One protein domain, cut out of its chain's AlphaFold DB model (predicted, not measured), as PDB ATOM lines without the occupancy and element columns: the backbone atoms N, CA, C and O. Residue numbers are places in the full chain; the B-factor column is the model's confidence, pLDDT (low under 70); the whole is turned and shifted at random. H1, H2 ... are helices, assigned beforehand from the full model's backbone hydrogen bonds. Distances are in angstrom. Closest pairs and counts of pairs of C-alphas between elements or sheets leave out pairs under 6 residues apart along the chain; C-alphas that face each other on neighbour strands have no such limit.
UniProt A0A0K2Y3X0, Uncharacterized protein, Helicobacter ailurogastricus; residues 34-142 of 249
ATOM      1  N   GLU A  34     -14.227  55.309   6.583       88.25
ATOM      2  CA  GLU A  34     -13.441  55.246   7.820       88.25
ATOM      3  C   GLU A  34     -13.815  54.019   8.662       88.25
ATOM      4  O   GLU A  34     -12.931  53.275   9.082       88.25
ATOM      5  N   VAL A  35     -15.111  53.727   8.824       87.06
ATOM      6  CA  VAL A  35     -15.585  52.537   9.557       87.06
ATOM      7  C   VAL A  35     -15.162  51.233   8.871       87.06
ATOM      8  O   VAL A  35     -14.789  50.272   9.550       87.06
ATOM      9  N   LEU A  36     -15.205  51.171   7.537       87.38
ATOM     10  CA  LEU A  36     -14.755  49.999   6.779       87.38
ATOM     11  C   LEU A  36     -13.240  49.781   6.906       87.38
ATOM     12  O   LEU A  36     -12.798  48.647   7.102       87.38
ATOM     13  N   GLU A  37     -12.446  50.849   6.826       90.56
ATOM     14  CA  GLU A  37     -10.996  50.781   7.022       90.56
ATOM     15  C   GLU A  37     -10.625  50.417   8.462       90.56
ATOM     16  O   GLU A  37      -9.734  49.593   8.671       90.56
ATOM     17  N   ASP A  38     -11.325  50.965   9.456       89.38
ATOM     18  CA  ASP A  38     -11.136  50.625  10.868       89.38
ATOM     19  C   ASP A  38     -11.463  49.166  11.151       89.38
ATOM     20  O   ASP A  38     -10.691  48.478  11.821       89.38
ATOM     21  N   ARG A  39     -12.565  48.658  10.592       85.94
ATOM     22  CA  ARG A  39     -12.920  47.244  10.712       85.94
ATOM     23  C   ARG A  39     -11.861  46.348  10.079       85.94
ATOM     24  O   ARG A  39     -11.449  45.371  10.695       85.94
ATOM     25  N   LYS A  40     -11.368  46.705   8.892       90.81
ATOM     26  CA  LYS A  40     -10.302  45.954   8.223       90.81
ATOM     27  C   LYS A  40      -9.001  45.965   9.034       90.81
ATOM     28  O   LYS A  40      -8.388  44.916   9.209       90.81
ATOM     29  N   ARG A  41      -8.610  47.121   9.584       91.81
ATOM     30  CA  ARG A  41      -7.456  47.240  10.496       91.81
ATOM     31  C   ARG A  41      -7.628  46.378  11.744       91.81
ATOM     32  O   ARG A  41      -6.676  45.723  12.158       91.81
ATOM     33  N   MET A  42      -8.825  46.363  12.329       90.88
ATOM     34  CA  MET A  42      -9.143  45.555  13.506       90.88
ATOM     35  C   MET A  42      -9.031  44.056  13.201       90.88
ATOM     36  O   MET A  42      -8.353  43.343  13.934       90.88
ATOM     37  N   GLU A  43      -9.600  43.593  12.087       90.56
ATOM     38  CA  GLU A  43      -9.513  42.192  11.648       90.56
ATOM     39  C   GLU A  43      -8.057  41.770  11.352       90.56
ATOM     40  O   GLU A  43      -7.621  40.682  11.738       90.56
ATOM     41  N   GLU A  44      -7.261  42.643  10.723       91.06
ATOM     42  CA  GLU A  44      -5.825  42.414  10.495       91.06
ATOM     43  C   GLU A  44      -5.030  42.366  11.813       91.06
ATOM     44  O   GLU A  44      -4.117  41.543  11.967       91.06
ATOM     45  N   GLN A  45      -5.391  43.204  12.789       90.81
ATOM     46  CA  GLN A  45      -4.764  43.250  14.108       90.81
ATOM     47  C   GLN A  45      -5.102  42.010  14.948       90.81
ATOM     48  O   GLN A  45      -4.196  41.410  15.530       90.81
ATOM     49  N   GLU A  46      -6.366  41.585  14.977       89.62
ATOM     50  CA  GLU A  46      -6.814  40.368  15.668       89.62
ATOM     51  C   GLU A  46      -6.150  39.114  15.090       89.62
ATOM     52  O   GLU A  46      -5.654  38.256  15.832       89.62
ATOM     53  N   LYS A  47      -6.060  39.030  13.758       91.62
ATOM     54  CA  LYS A  47      -5.347  37.945  13.082       91.62
ATOM     55  C   LYS A  47      -3.868  37.925  13.469       91.62
ATOM     56  O   LYS A  47      -3.349  36.878  13.856       91.62
ATOM     57  N   SER A  48      -3.207  39.082  13.436       87.88
ATOM     58  CA  SER A  48      -1.794  39.213  13.813       87.88
ATOM     59  C   SER A  48      -1.545  38.834  15.277       87.88
ATOM     60  O   SER A  48      -0.546  38.187  15.597       87.88
ATOM     61  N   GLN A  49      -2.460  39.194  16.181       87.50
ATOM     62  CA  GLN A  49      -2.369  38.836  17.595       87.50
ATOM     63  C   GLN A  49      -2.516  37.323  17.804       87.50
ATOM     64  O   GLN A  49      -1.705  36.722  18.512       87.50
ATOM     65  N   THR A  50      -3.475  36.699  17.121       88.62
ATOM     66  CA  THR A  50      -3.693  35.244  17.165       88.62
ATOM     67  C   THR A  50      -2.480  34.472  16.632       88.62
ATOM     68  O   THR A  50      -2.040  33.483  17.229       88.62
ATOM     69  N   GLU A  51      -1.885  34.933  15.527       89.25
ATOM     70  CA  GLU A  51      -0.665  34.344  14.962       89.25
ATOM     71  C   GLU A  51       0.528  34.475  15.923       89.25
ATOM     72  O   GLU A  51       1.270  33.509  16.128       89.25
ATOM     73  N   LEU A  52       0.690  35.633  16.573       88.25
ATOM     74  CA  LEU A  52       1.750  35.863  17.554       88.25
ATOM     75  C   LEU A  52       1.591  34.970  18.794       88.25
ATOM     76  O   LEU A  52       2.577  34.416  19.285       88.25
ATOM     77  N   GLU A  53       0.373  34.820  19.312       86.81
ATOM     78  CA  GLU A  53       0.077  33.926  20.436       86.81
ATOM     79  C   GLU A  53       0.358  32.463  20.078       86.81
ATOM     80  O   GLU A  53       1.034  31.759  20.831       86.81
ATOM     81  N   THR A  54      -0.037  32.037  18.876       87.44
ATOM     82  CA  THR A  54       0.256  30.696  18.351       87.44
ATOM     83  C   THR A  54       1.764  30.454  18.230       87.44
ATOM     84  O   THR A  54       2.273  29.405  18.644       87.44
ATOM     85  N   GLN A  55       2.516  31.432  17.715       86.31
ATOM     86  CA  GLN A  55       3.973  31.342  17.619       86.31
ATOM     87  C   GLN A  55       4.634  31.278  18.997       86.31
ATOM     88  O   GLN A  55       5.502  30.432  19.211       86.31
ATOM     89  N   LYS A  56       4.212  32.122  19.948       86.50
ATOM     90  CA  LYS A  56       4.705  32.093  21.335       86.50
ATOM     91  C   LYS A  56       4.459  30.730  21.972       86.50
ATOM     92  O   LYS A  56       5.387  30.168  22.555       86.50
ATOM     93  N   GLN A  57       3.260  30.175  21.808       84.12
ATOM     94  CA  GLN A  57       2.913  28.865  22.347       84.12
ATOM     95  C   GLN A  57       3.767  27.753  21.727       84.12
ATOM     96  O   GLN A  57       4.328  26.930  22.448       84.12
ATOM     97  N   THR A  58       3.962  27.780  20.408       86.25
ATOM     98  CA  THR A  58       4.854  26.843  19.704       86.25
ATOM     99  C   THR A  58       6.292  26.937  20.220       86.25
ATOM    100  O   THR A  58       6.956  25.922  20.437       86.25
ATOM    101  N   LEU A  59       6.779  28.154  20.482       87.50
ATOM    102  CA  LEU A  59       8.113  28.399  21.032       87.50
ATOM    103  C   LEU A  59       8.261  27.869  22.463       87.50
ATOM    104  O   LEU A  59       9.302  27.301  22.798       87.50
ATOM    105  N   ILE A  60       7.235  28.041  23.298       85.31
ATOM    106  CA  ILE A  60       7.191  27.515  24.668       85.31
ATOM    107  C   ILE A  60       7.221  25.985  24.644       85.31
ATOM    108  O   ILE A  60       8.071  25.389  25.304       85.31
ATOM    109  N   VAL A  61       6.370  25.353  23.831       86.19
ATOM    110  CA  VAL A  61       6.338  23.892  23.662       86.19
ATOM    111  C   VAL A  61       7.688  23.375  23.159       86.19
ATOM    112  O   VAL A  61       8.246  22.439  23.729       86.19
ATOM    113  N   GLY A  62       8.273  24.033  22.153       87.31
ATOM    114  CA  GLY A  62       9.579  23.664  21.609       87.31
ATOM    115  C   GLY A  62      10.715  23.780  22.631       87.31
ATOM    116  O   GLY A  62      11.599  22.925  22.672       87.31
ATOM    117  N   LYS A  63      10.698  24.805  23.494       91.31
ATOM    118  CA  LYS A  63      11.653  24.926  24.607       91.31
ATOM    119  C   LYS A  63      11.437  23.832  25.653       91.31
ATOM    120  O   LYS A  63      12.411  23.214  26.072       91.31
ATOM    121  N   ARG A  64      10.183  23.555  26.023       92.25
ATOM    122  CA  ARG A  64       9.832  22.519  27.006       92.25
ATOM    123  C   ARG A  64      10.303  21.137  26.556       92.25
ATOM    124  O   ARG A  64      10.948  20.442  27.334       92.25
ATOM    125  N   LEU A  65      10.083  20.783  25.289       94.31
ATOM    126  CA  LEU A  65      10.525  19.507  24.718       94.31
ATOM    127  C   LEU A  65      12.055  19.364  24.711       94.31
ATOM    128  O   LEU A  65      12.586  18.287  24.990       94.31
ATOM    129  N   LYS A  66      12.785  20.451  24.426       94.50
ATOM    130  CA  LYS A  66      14.255  20.465  24.504       94.50
ATOM    131  C   LYS A  66      14.750  20.227  25.929       94.50
ATOM    132  O   LYS A  66      15.651  19.412  26.111       94.50
ATOM    133  N   SER A  67      14.156  20.891  26.922       96.31
ATOM    134  CA  SER A  67      14.503  20.679  28.332       96.31
ATOM    135  C   SER A  67      14.193  19.253  28.784       96.31
ATOM    136  O   SER A  67      15.069  18.610  29.353       96.31
ATOM    137  N   TYR A  68      13.017  18.725  28.429       96.94
ATOM    138  CA  TYR A  68      12.655  17.326  28.673       96.94
ATOM    139  C   TYR A  68      13.697  16.361  28.097       96.94
ATOM    140  O   TYR A  68      14.201  15.486  28.793       96.94
ATOM    141  N   THR A  69      14.086  16.564  26.837       96.19
ATOM    142  CA  THR A  69      15.056  15.695  26.154       96.19
ATOM    143  C   THR A  69      16.433  15.766  26.816       96.19
ATOM    144  O   THR A  69      17.088  14.743  27.006       96.19
ATOM    145  N   ALA A  70      16.873  16.963  27.211       97.06
ATOM    146  CA  ALA A  70      18.128  17.146  27.928       97.06
ATOM    147  C   ALA A  70      18.104  16.456  29.301       97.06
ATOM    148  O   ALA A  70      19.077  15.805  29.676       97.06
ATOM    149  N   LEU A  71      16.993  16.567  30.031       97.00
ATOM    150  CA  LEU A  71      16.817  15.952  31.342       97.00
ATOM    151  C   LEU A  71      16.739  14.421  31.245       97.00
ATOM    152  O   LEU A  71      17.421  13.725  31.993       97.00
ATOM    153  N   LYS A  72      16.024  13.896  30.245       95.94
ATOM    154  CA  LYS A  72      15.989  12.467  29.910       95.94
ATOM    155  C   LYS A  72      17.383  11.923  29.588       95.94
ATOM    156  O   LYS A  72      17.787  10.895  30.120       95.94
ATOM    157  N   ASN A  73      18.173  12.654  28.801       95.50
ATOM    158  CA  ASN A  73      19.558  12.271  28.526       95.50
ATOM    159  C   ASN A  73      20.428  12.292  29.789       95.50
ATOM    160  O   ASN A  73      21.287  11.429  29.948       95.50
ATOM    161  N   LYS A  74      20.221  13.240  30.709       96.06
ATOM    162  CA  LYS A  74      20.916  13.226  32.005       96.06
ATOM    163  C   LYS A  74      20.519  12.013  32.843       96.06
ATOM    164  O   LYS A  74      21.400  11.385  33.413       96.06
ATOM    165  N   PHE A  75      19.233  11.657  32.874       95.00
ATOM    166  CA  PHE A  75      18.742  10.462  33.566       95.00
ATOM    167  C   PHE A  75      19.421   9.196  33.034       95.00
ATOM    168  O   PHE A  75      19.979   8.412  33.800       95.00
ATOM    169  N   PHE A  76      19.471   9.050  31.710       93.12
ATOM    170  CA  PHE A  76      20.150   7.944  31.043       93.12
ATOM    171  C   PHE A  76      21.642   7.864  31.352       93.12
ATOM    172  O   PHE A  76      22.177   6.768  31.457       93.12
ATOM    173  N   ASN A  77      22.308   8.999  31.556       91.38
ATOM    174  CA  ASN A  77      23.745   9.058  31.818       91.38
ATOM    175  C   ASN A  77      24.102   9.216  33.305       91.38
ATOM    176  O   ASN A  77      25.280   9.400  33.622       91.38
ATOM    177  N   ALA A  78      23.120   9.136  34.211       92.38
ATOM    178  CA  ALA A  78      23.353   9.245  35.646       92.38
ATOM    179  C   ALA A  78      24.349   8.168  36.106       92.38
ATOM    180  O   ALA A  78      24.180   6.983  35.793       92.38
ATOM    181  N   GLN A  79      25.398   8.614  36.803       87.31
ATOM    182  CA  GLN A  79      26.501   7.778  37.299       87.31
ATOM    183  C   GLN A  79      26.259   7.299  38.730       87.31
ATOM    184  O   GLN A  79      26.808   6.286  39.155       87.31
ATOM    185  N   ASP A  80      25.430   8.027  39.469       90.94
ATOM    186  CA  ASP A  80      25.090   7.751  40.851       90.94
ATOM    187  C   ASP A  80      23.571   7.776  41.043       90.94
ATOM    188  O   ASP A  80      22.807   8.336  40.249       90.94
ATOM    189  N   LEU A  81      23.134   7.118  42.111       89.50
ATOM    190  CA  LEU A  81      21.721   6.950  42.402       89.50
ATOM    191  C   LEU A  81      21.052   8.266  42.821       89.50
ATOM    192  O   LEU A  81      19.895   8.496  42.478       89.50
ATOM    193  N   GLU A  82      21.760   9.125  43.554       91.56
ATOM    194  CA  GLU A  82      21.203  10.365  44.093       91.56
ATOM    195  C   GLU A  82      20.833  11.329  42.962       91.56
ATOM    196  O   GLU A  82      19.691  11.796  42.894       91.56
ATOM    197  N   SER A  83      21.757  11.554  42.025       93.81
ATOM    198  CA  SER A  83      21.520  12.383  40.846       93.81
ATOM    199  C   SER A  83      20.429  11.795  39.955       93.81
ATOM    200  O   SER A  83      19.520  12.519  39.546       93.81
ATOM    201  N   GLY A  84      20.445  10.480  39.713       93.44
ATOM    202  CA  GLY A  84      19.418   9.812  38.917       93.44
ATOM    203  C   GLY A  84      18.015   9.921  39.529       93.44
ATOM    204  O   GLY A  84      17.061  10.227  38.815       93.44
ATOM    205  N   ILE A  85      17.877   9.752  40.851       91.25
ATOM    206  CA  ILE A  85      16.599   9.936  41.559       91.25
ATOM    207  C   ILE A  85      16.150  11.400  41.514       91.25
ATOM    208  O   ILE A  85      14.962  11.662  41.324       91.25
ATOM    209  N   ALA A  86      17.064  12.357  41.699       93.94
ATOM    210  CA  ALA A  86      16.737  13.780  41.634       93.94
ATOM    211  C   ALA A  86      16.198  14.164  40.249       93.94
ATOM    212  O   ALA A  86      15.139  14.783  40.150       93.94
ATOM    213  N   ILE A  87      16.866  13.705  39.188       95.75
ATOM    214  CA  ILE A  87      16.430  13.907  37.803       95.75
ATOM    215  C   ILE A  87      15.066  13.255  37.560       95.75
ATOM    216  O   ILE A  87      14.190  13.862  36.948       95.75
ATOM    217  N   LEU A  88      14.859  12.031  38.050       93.62
ATOM    218  CA  LEU A  88      13.584  11.340  37.893       93.62
ATOM    219  C   LEU A  88      12.433  12.082  38.593       93.62
ATOM    220  O   LEU A  88      11.328  12.151  38.060       93.62
ATOM    221  N   LYS A  89      12.677  12.663  39.772       93.12
ATOM    222  CA  LYS A  89      11.693  13.514  40.459       93.12
ATOM    223  C   LYS A  89      11.353  14.758  39.639       93.12
ATOM    224  O   LYS A  89      10.177  15.076  39.519       93.12
ATOM    225  N   GLU A  90      12.348  15.419  39.053       95.19
ATOM    226  CA  GLU A  90      12.136  16.574  38.168       95.19
ATOM    227  C   GLU A  90      11.327  16.180  36.920       95.19
ATOM    228  O   GLU A  90      10.343  16.837  36.590       95.19
ATOM    229  N   LEU A  91      11.645  15.041  36.286       95.12
ATOM    230  CA  LEU A  91      10.862  14.497  35.170       95.12
ATOM    231  C   LEU A  91       9.395  14.250  35.555       95.12
ATOM    232  O   LEU A  91       8.500  14.566  34.774       95.12
ATOM    233  N   HIS A  92       9.134  13.723  36.756       92.31
ATOM    234  CA  HIS A  92       7.767  13.513  37.241       92.31
ATOM    235  C   HIS A  92       7.012  14.808  37.532       92.31
ATOM    236  O   HIS A  92       5.809  14.851  37.306       92.31
ATOM    237  N   VAL A  93       7.671  15.830  38.079       92.25
ATOM    238  CA  VAL A  93       6.994  17.068  38.495       92.25
ATOM    239  C   VAL A  93       6.770  17.996  37.304       92.25
ATOM    240  O   VAL A  93       5.658  18.481  37.108       92.25
ATOM    241  N   ASP A  94       7.800  18.207  36.486       93.69
ATOM    242  CA  ASP A  94       7.796  19.264  35.471       93.69
ATOM    243  C   ASP A  94       7.437  18.762  34.065       93.69
ATOM    244  O   ASP A  94       7.114  19.566  33.180       93.69
ATOM    245  N   TYR A  95       7.487  17.443  33.844       95.00
ATOM    246  CA  TYR A  95       7.375  16.833  32.515       95.00
ATOM    247  C   TYR A  95       6.516  15.562  32.471       95.00
ATOM    248  O   TYR A  95       6.671  14.756  31.550       95.00
ATOM    249  N   PHE A  96       5.598  15.364  33.425       92.69
ATOM    250  CA  PHE A  96       4.756  14.161  33.478       92.69
ATOM    251  C   PHE A  96       4.028  13.890  32.154       92.69
ATOM    252  O   PHE A  96       4.028  12.761  31.675       92.69
ATOM    253  N   GLU A  97       3.466  14.926  31.521       91.94
ATOM    254  CA  GLU A  97       2.717  14.786  30.262       91.94
ATOM    255  C   GLU A  97       3.569  14.344  29.061       91.94
ATOM    256  O   GLU A  97       3.030  13.836  28.082       91.94
ATOM    257  N   LEU A  98       4.890  14.536  29.126       94.12
ATOM    258  CA  LEU A  98       5.835  14.040  28.121       94.12
ATOM    259  C   LEU A  98       6.414  12.678  28.514       94.12
ATOM    260  O   LEU A  98       6.682  11.853  27.646       94.12
ATOM    261  N   LEU A  99       6.592  12.444  29.813       94.06
ATOM    262  CA  LEU A  99       7.164  11.222  30.362       94.06
ATOM    263  C   LEU A  99       6.202  10.030  30.269       94.06
ATOM    264  O   LEU A  99       6.625   8.917  29.970       94.06
ATOM    265  N   GLU A 100       4.912  10.253  30.517       93.50
ATOM    266  CA  GLU A 100       3.889   9.206  30.539       93.50
ATOM    267  C   GLU A 100       3.728   8.461  29.200       93.50
ATOM    268  O   GLU A 100       3.765   7.226  29.215       93.50
ATOM    269  N   PRO A 101       3.647   9.136  28.036       93.50
ATOM    270  CA  PRO A 101       3.655   8.442  26.747       93.50
ATOM    271  C   PRO A 101       5.027   7.850  26.367       93.50
ATOM    272  O   PRO A 101       5.081   6.907  25.582       93.50
ATOM    273  N   ASP A 102       6.136   8.357  26.920       93.81
ATOM    274  CA  ASP A 102       7.515   7.920  26.615       93.81
ATOM    275  C   ASP A 102       7.998   6.766  27.523       93.81
ATOM    276  O   ASP A 102       9.126   6.281  27.407       93.81
ATOM    277  N   LYS A 103       7.150   6.301  28.450       92.56
ATOM    278  CA  LYS A 103       7.559   5.412  29.547       92.56
ATOM    279  C   LYS A 103       8.133   4.070  29.108       92.56
ATOM    280  O   LYS A 103       9.112   3.607  29.689       92.56
ATOM    281  N   PHE A 104       7.572   3.461  28.067       91.06
ATOM    282  CA  PHE A 104       8.078   2.192  27.541       91.06
ATOM    283  C   PHE A 104       9.392   2.370  26.776       91.06
ATOM    284  O   PHE A 104      10.295   1.565  26.947       91.06
ATOM    285  N   ALA A 105       9.565   3.471  26.039       91.88
ATOM    286  CA  ALA A 105      10.827   3.751  25.355       91.88
ATOM    287  C   ALA A 105      11.978   4.008  26.345       91.88
ATOM    288  O   ALA A 105      13.111   3.586  26.117       91.88
ATOM    289  N   ILE A 106      11.687   4.666  27.473       92.38
ATOM    290  CA  ILE A 106      12.643   4.828  28.578       92.38
ATOM    291  C   ILE A 106      12.985   3.470  29.200       92.38
ATOM    292  O   ILE A 106      14.157   3.202  29.460       92.38
ATOM    293  N   LEU A 107      11.982   2.615  29.423       89.88
ATOM    294  CA  LEU A 107      12.174   1.267  29.959       89.88
ATOM    295  C   LEU A 107      13.102   0.439  29.058       89.88
ATOM    296  O   LEU A 107      14.104  -0.090  29.541       89.88
ATOM    297  N   ASP A 108      12.802   0.395  27.759       89.44
ATOM    298  CA  ASP A 108      13.570  -0.342  26.754       89.44
ATOM    299  C   ASP A 108      15.016   0.161  26.684       89.44
ATOM    300  O   ASP A 108      15.952  -0.636  26.614       89.44
ATOM    301  N   TYR A 109      15.220   1.480  26.770       91.06
ATOM    302  CA  TYR A 109      16.558   2.064  26.790       91.06
ATOM    303  C   TYR A 109      17.366   1.601  28.006       91.06
ATOM    304  O   TYR A 109      18.507   1.173  27.851       91.06
ATOM    305  N   ILE A 110      16.793   1.670  29.215       88.81
ATOM    306  CA  ILE A 110      17.505   1.258  30.434       88.81
ATOM    307  C   ILE A 110      17.816  -0.240  30.382       88.81
ATOM    308  O   ILE A 110      18.911  -0.641  30.765       88.81
ATOM    309  N   GLN A 111      16.889  -1.065  29.890       86.94
ATOM    310  CA  GLN A 111      17.108  -2.504  29.717       86.94
ATOM    311  C   GLN A 111      18.261  -2.800  28.759       86.94
ATOM    312  O   GLN A 111      19.199  -3.503  29.135       86.94
ATOM    313  N   ALA A 112      18.240  -2.196  27.570       88.88
ATOM    314  CA  ALA A 112      19.306  -2.353  26.589       88.88
ATOM    315  C   ALA A 112      20.658  -1.835  27.107       88.88
ATOM    316  O   ALA A 112      21.696  -2.436  26.840       88.88
ATOM    317  N   ASP A 113      20.663  -0.738  27.871       88.06
ATOM    318  CA  ASP A 113      21.882  -0.212  28.484       88.06
ATOM    319  C   ASP A 113      22.440  -1.178  29.541       88.06
ATOM    320  O   ASP A 113      23.634  -1.467  29.545       88.06
ATOM    321  N   MET A 114      21.582  -1.756  30.390       87.25
ATOM    322  CA  MET A 114      21.977  -2.742  31.405       87.25
ATOM    323  C   MET A 114      22.622  -3.999  30.815       87.25
ATOM    324  O   MET A 114      23.510  -4.574  31.453       87.25
ATOM    325  N   ASP A 115      22.207  -4.415  29.619       86.31
ATOM    326  CA  ASP A 115      22.772  -5.578  28.928       86.31
ATOM    327  C   ASP A 115      24.239  -5.361  28.508       86.31
ATOM    328  O   ASP A 115      24.981  -6.332  28.335       86.31
ATOM    329  N   ASN A 116      24.707  -4.106  28.451       88.06
ATOM    330  CA  ASN A 116      26.115  -3.779  28.200       88.06
ATOM    331  C   ASN A 116      27.020  -3.996  29.426       88.06
ATOM    332  O   ASN A 116      28.247  -4.014  29.289       88.06
ATOM    333  N   TYR A 117      26.450  -4.172  30.622       86.88
ATOM    334  CA  TYR A 117      27.205  -4.294  31.867       86.88
ATOM    335  C   TYR A 117      27.173  -5.717  32.424       86.88
ATOM    336  O   TYR A 117      26.151  -6.411  32.434       86.88
ATOM    337  N   LYS A 118      28.300  -6.149  32.998       85.38
ATOM    338  CA  LYS A 118      28.370  -7.420  33.737       85.38
ATOM    339  C   LYS A 118      27.462  -7.371  34.969       85.38
ATOM    340  O   LYS A 118      27.249  -6.308  35.544       85.38
ATOM    341  N   LYS A 119      26.989  -8.537  35.432       76.50
ATOM    342  CA  LYS A 119      26.095  -8.652  36.605       76.50
ATOM    343  C   LYS A 119      26.626  -7.905  37.842       76.50
ATOM    344  O   LYS A 119      25.855  -7.242  38.521       76.50
ATOM    345  N   ASN A 120      27.938  -7.955  38.076       79.31
ATOM    346  CA  ASN A 120      28.580  -7.375  39.261       79.31
ATOM    347  C   ASN A 120      29.072  -5.928  39.056       79.31
ATOM    348  O   ASN A 120      29.798  -5.410  39.898       79.31
ATOM    349  N   ASP A 121      28.740  -5.286  37.932       85.56
ATOM    350  CA  ASP A 121      29.149  -3.907  37.665       85.56
ATOM    351  C   ASP A 121      28.354  -2.930  38.557       85.56
ATOM    352  O   ASP A 121      27.117  -2.983  38.555       85.56
ATOM    353  N   PRO A 122      29.004  -2.029  39.316       84.25
ATOM    354  CA  PRO A 122      28.305  -1.029  40.126       84.25
ATOM    355  C   PRO A 122      27.347  -0.154  39.307       84.25
ATOM    356  O   PRO A 122      26.263   0.186  39.777       84.25
ATOM    357  N   THR A 123      27.698   0.143  38.055       86.75
ATOM    358  CA  THR A 123      26.856   0.912  37.130       86.75
ATOM    359  C   THR A 123      25.551   0.178  36.865       86.75
ATOM    360  O   THR A 123      24.481   0.779  36.929       86.75
ATOM    361  N   ARG A 124      25.607  -1.148  36.668       87.31
ATOM    362  CA  ARG A 124      24.410  -1.980  36.494       87.31
ATOM    363  C   ARG A 124      23.491  -1.901  37.710       87.31
ATOM    364  O   ARG A 124      22.283  -1.792  37.538       87.31
ATOM    365  N   HIS A 125      24.047  -1.903  38.922       84.81
ATOM    366  CA  HIS A 125      23.255  -1.775  40.149       84.81
ATOM    367  C   HIS A 125      22.534  -0.428  40.199       84.81
ATOM    368  O   HIS A 125      21.329  -0.395  40.435       84.81
ATOM    369  N   VAL A 126      23.234   0.670  39.894       87.38
ATOM    370  CA  VAL A 126      22.617   2.002  39.802       87.38
ATOM    371  C   VAL A 126      21.474   1.994  38.783       87.38
ATOM    372  O   VAL A 126      20.372   2.432  39.109       87.38
ATOM    373  N   LYS A 127      21.683   1.432  37.583       89.75
ATOM    374  CA  LYS A 127      20.635   1.345  36.549       89.75
ATOM    375  C   LYS A 127      19.427   0.525  36.993       89.75
ATOM    376  O   LYS A 127      18.305   0.981  36.795       89.75
ATOM    377  N   VAL A 128      19.623  -0.631  37.630       89.00
ATOM    378  CA  VAL A 128      18.504  -1.452  38.125       89.00
ATOM    379  C   VAL A 128      17.720  -0.715  39.212       89.00
ATOM    380  O   VAL A 128      16.491  -0.748  39.219       89.00
ATOM    381  N   VAL A 129      18.400  -0.021  40.124       88.62
ATOM    382  CA  VAL A 129      17.722   0.731  41.187       88.62
ATOM    383  C   VAL A 129      16.959   1.930  40.605       88.62
ATOM    384  O   VAL A 129      15.814   2.170  40.989       88.62
ATOM    385  N   LEU A 130      17.522   2.635  39.617       90.38
ATOM    386  CA  LEU A 130      16.801   3.679  38.881       90.38
ATOM    387  C   LEU A 130      15.600   3.121  38.110       90.38
ATOM    388  O   LEU A 130      14.535   3.735  38.128       90.38
ATOM    389  N   LEU A 131      15.736   1.942  37.497       90.31
ATOM    390  CA  LEU A 131      14.637   1.242  36.836       90.31
ATOM    391  C   LEU A 131      13.516   0.912  37.825       90.31
ATOM    392  O   LEU A 131      12.356   1.147  37.508       90.31
ATOM    393  N   LEU A 132      13.836   0.428  39.029       88.94
ATOM    394  CA  LEU A 132      12.848   0.193  40.087       88.94
ATOM    395  C   LEU A 132      12.127   1.484  40.484       88.94
ATOM    396  O   LEU A 132      10.902   1.501  40.594       88.94
ATOM    397  N   HIS A 133      12.870   2.574  40.688       88.56
ATOM    398  CA  HIS A 133      12.279   3.871  41.016       88.56
ATOM    399  C   HIS A 133      11.374   4.399  39.902       88.56
ATOM    400  O   HIS A 133      10.325   4.972  40.197       88.56
ATOM    401  N   PHE A 134      11.763   4.204  38.643       90.25
ATOM    402  CA  PHE A 134      10.968   4.610  37.494       90.25
ATOM    403  C   PHE A 134       9.722   3.739  37.330       90.25
ATOM    404  O   PHE A 134       8.620   4.262  37.177       90.25
ATOM    405  N   TYR A 135       9.872   2.420  37.430       88.62
ATOM    406  CA  TYR A 135       8.787   1.464  37.252       88.62
ATOM    407  C   TYR A 135       7.727   1.571  38.349       88.62
ATOM    408  O   TYR A 135       6.541   1.502  38.069       88.62
ATOM    409  N   PHE A 136       8.128   1.807  39.600       86.50
ATOM    410  CA  PHE A 136       7.186   2.000  40.709       86.50
ATOM    411  C   PHE A 136       6.817   3.464  40.957       86.50
ATOM    412  O   PHE A 136       6.372   3.831  42.051       86.50
ATOM    413  N   SER A 137       7.022   4.311  39.954       86.50
ATOM    414  CA  SER A 137       6.535   5.680  39.962       86.50
ATOM    415  C   SER A 137       5.055   5.758  39.559       86.50
ATOM    416  O   SER A 137       4.514   4.811  38.981       86.50
ATOM    417  N   PRO A 138       4.393   6.910  39.777       83.75
ATOM    418  CA  PRO A 138       3.020   7.124  39.320       83.75
ATOM    419  C   PRO A 138       2.802   6.905  37.812       83.75
ATOM    420  O   PRO A 138       1.677   6.644  37.400       83.75
ATOM    421  N   VAL A 139       3.859   6.962  36.990       86.69
ATOM    422  CA  VAL A 139       3.798   6.819  35.522       86.69
ATOM    423  C   VAL A 139       3.289   5.440  35.072       86.69
ATOM    424  O   VAL A 139       2.605   5.322  34.048       86.69
ATOM    425  N   PHE A 140       3.594   4.394  35.843       83.25
ATOM    426  CA  PHE A 140       3.137   3.018  35.599       83.25
ATOM    427  C   PHE A 140       1.979   2.605  36.520       83.25
ATOM    428  O   PHE A 140       1.474   1.482  36.424       83.25
ATOM    429  N   GLY A 141       1.542   3.498  37.412       79.94
ATOM    430  CA  GLY A 141       0.477   3.230  38.372       79.94
ATOM    431  C   GLY A 141       0.802   2.055  39.298       79.94
ATOM    432  O   GLY A 141       1.798   2.064  40.018       79.94
ATOM    433  N   HIS A 142      -0.072   1.048  39.301       74.81
ATOM    434  CA  HIS A 142       0.050  -0.153  40.137       74.81
ATOM    435  C   HIS A 142       0.342  -1.416  39.322       74.81
ATOM    436  O   HIS A 142      -0.012  -2.512  39.746       74.81
TER     437      HIS A 142
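AT A GLANCE: This is residues 34 to 142 of the 249 residues of an uncharacterized protein of Helicobacter ailurogastricus (UniProt A0A0K2Y3X0). A long helix, H1, sticks out with residues 34 to 63 as a free arm from a small compact head, in which its last part, H2, H5 and H4 lie side by side. The printed part has 109 residues with five named helices, H1 to H5 in chain order, all helix; it is extended, radius of gyration of the C-alphas 22.0 A, spanning 82 by 27 by 22 A.

HOW THE PARTS SIT: H1, residues 34 to 76, and H2, residues 81 to 94, form a hairpin at 20 degrees; H1 touches with residues 68 to 75 alone, closest C-alphas Phe 75 and Gly 84, 5.4 A. H2 touches H5, residues 122 to 135, closest C-alphas Leu 81 and Val 126, 5.7 A. H5 and H4, residues 103 to 114, form a hairpin, closest C-alphas Arg 124 and Met 114, 5.7 A. H3, residues 96 to 99, touches no helix. Every O i to N i+4 pair is within hydrogen-bond range in H1, H2, H4 and H5; H3 is too short for one.

IN THESE COORDINATES: H1 runs 62.5 A from C-alpha 34 at (-13.441, 55.246, 7.820); H5, 19.9 A, ends at C-alpha 135 at (8.787, 1.464, 37.252).

THE WHOLE: No cut, no long link; no printed residue is under 70 in pLDDT.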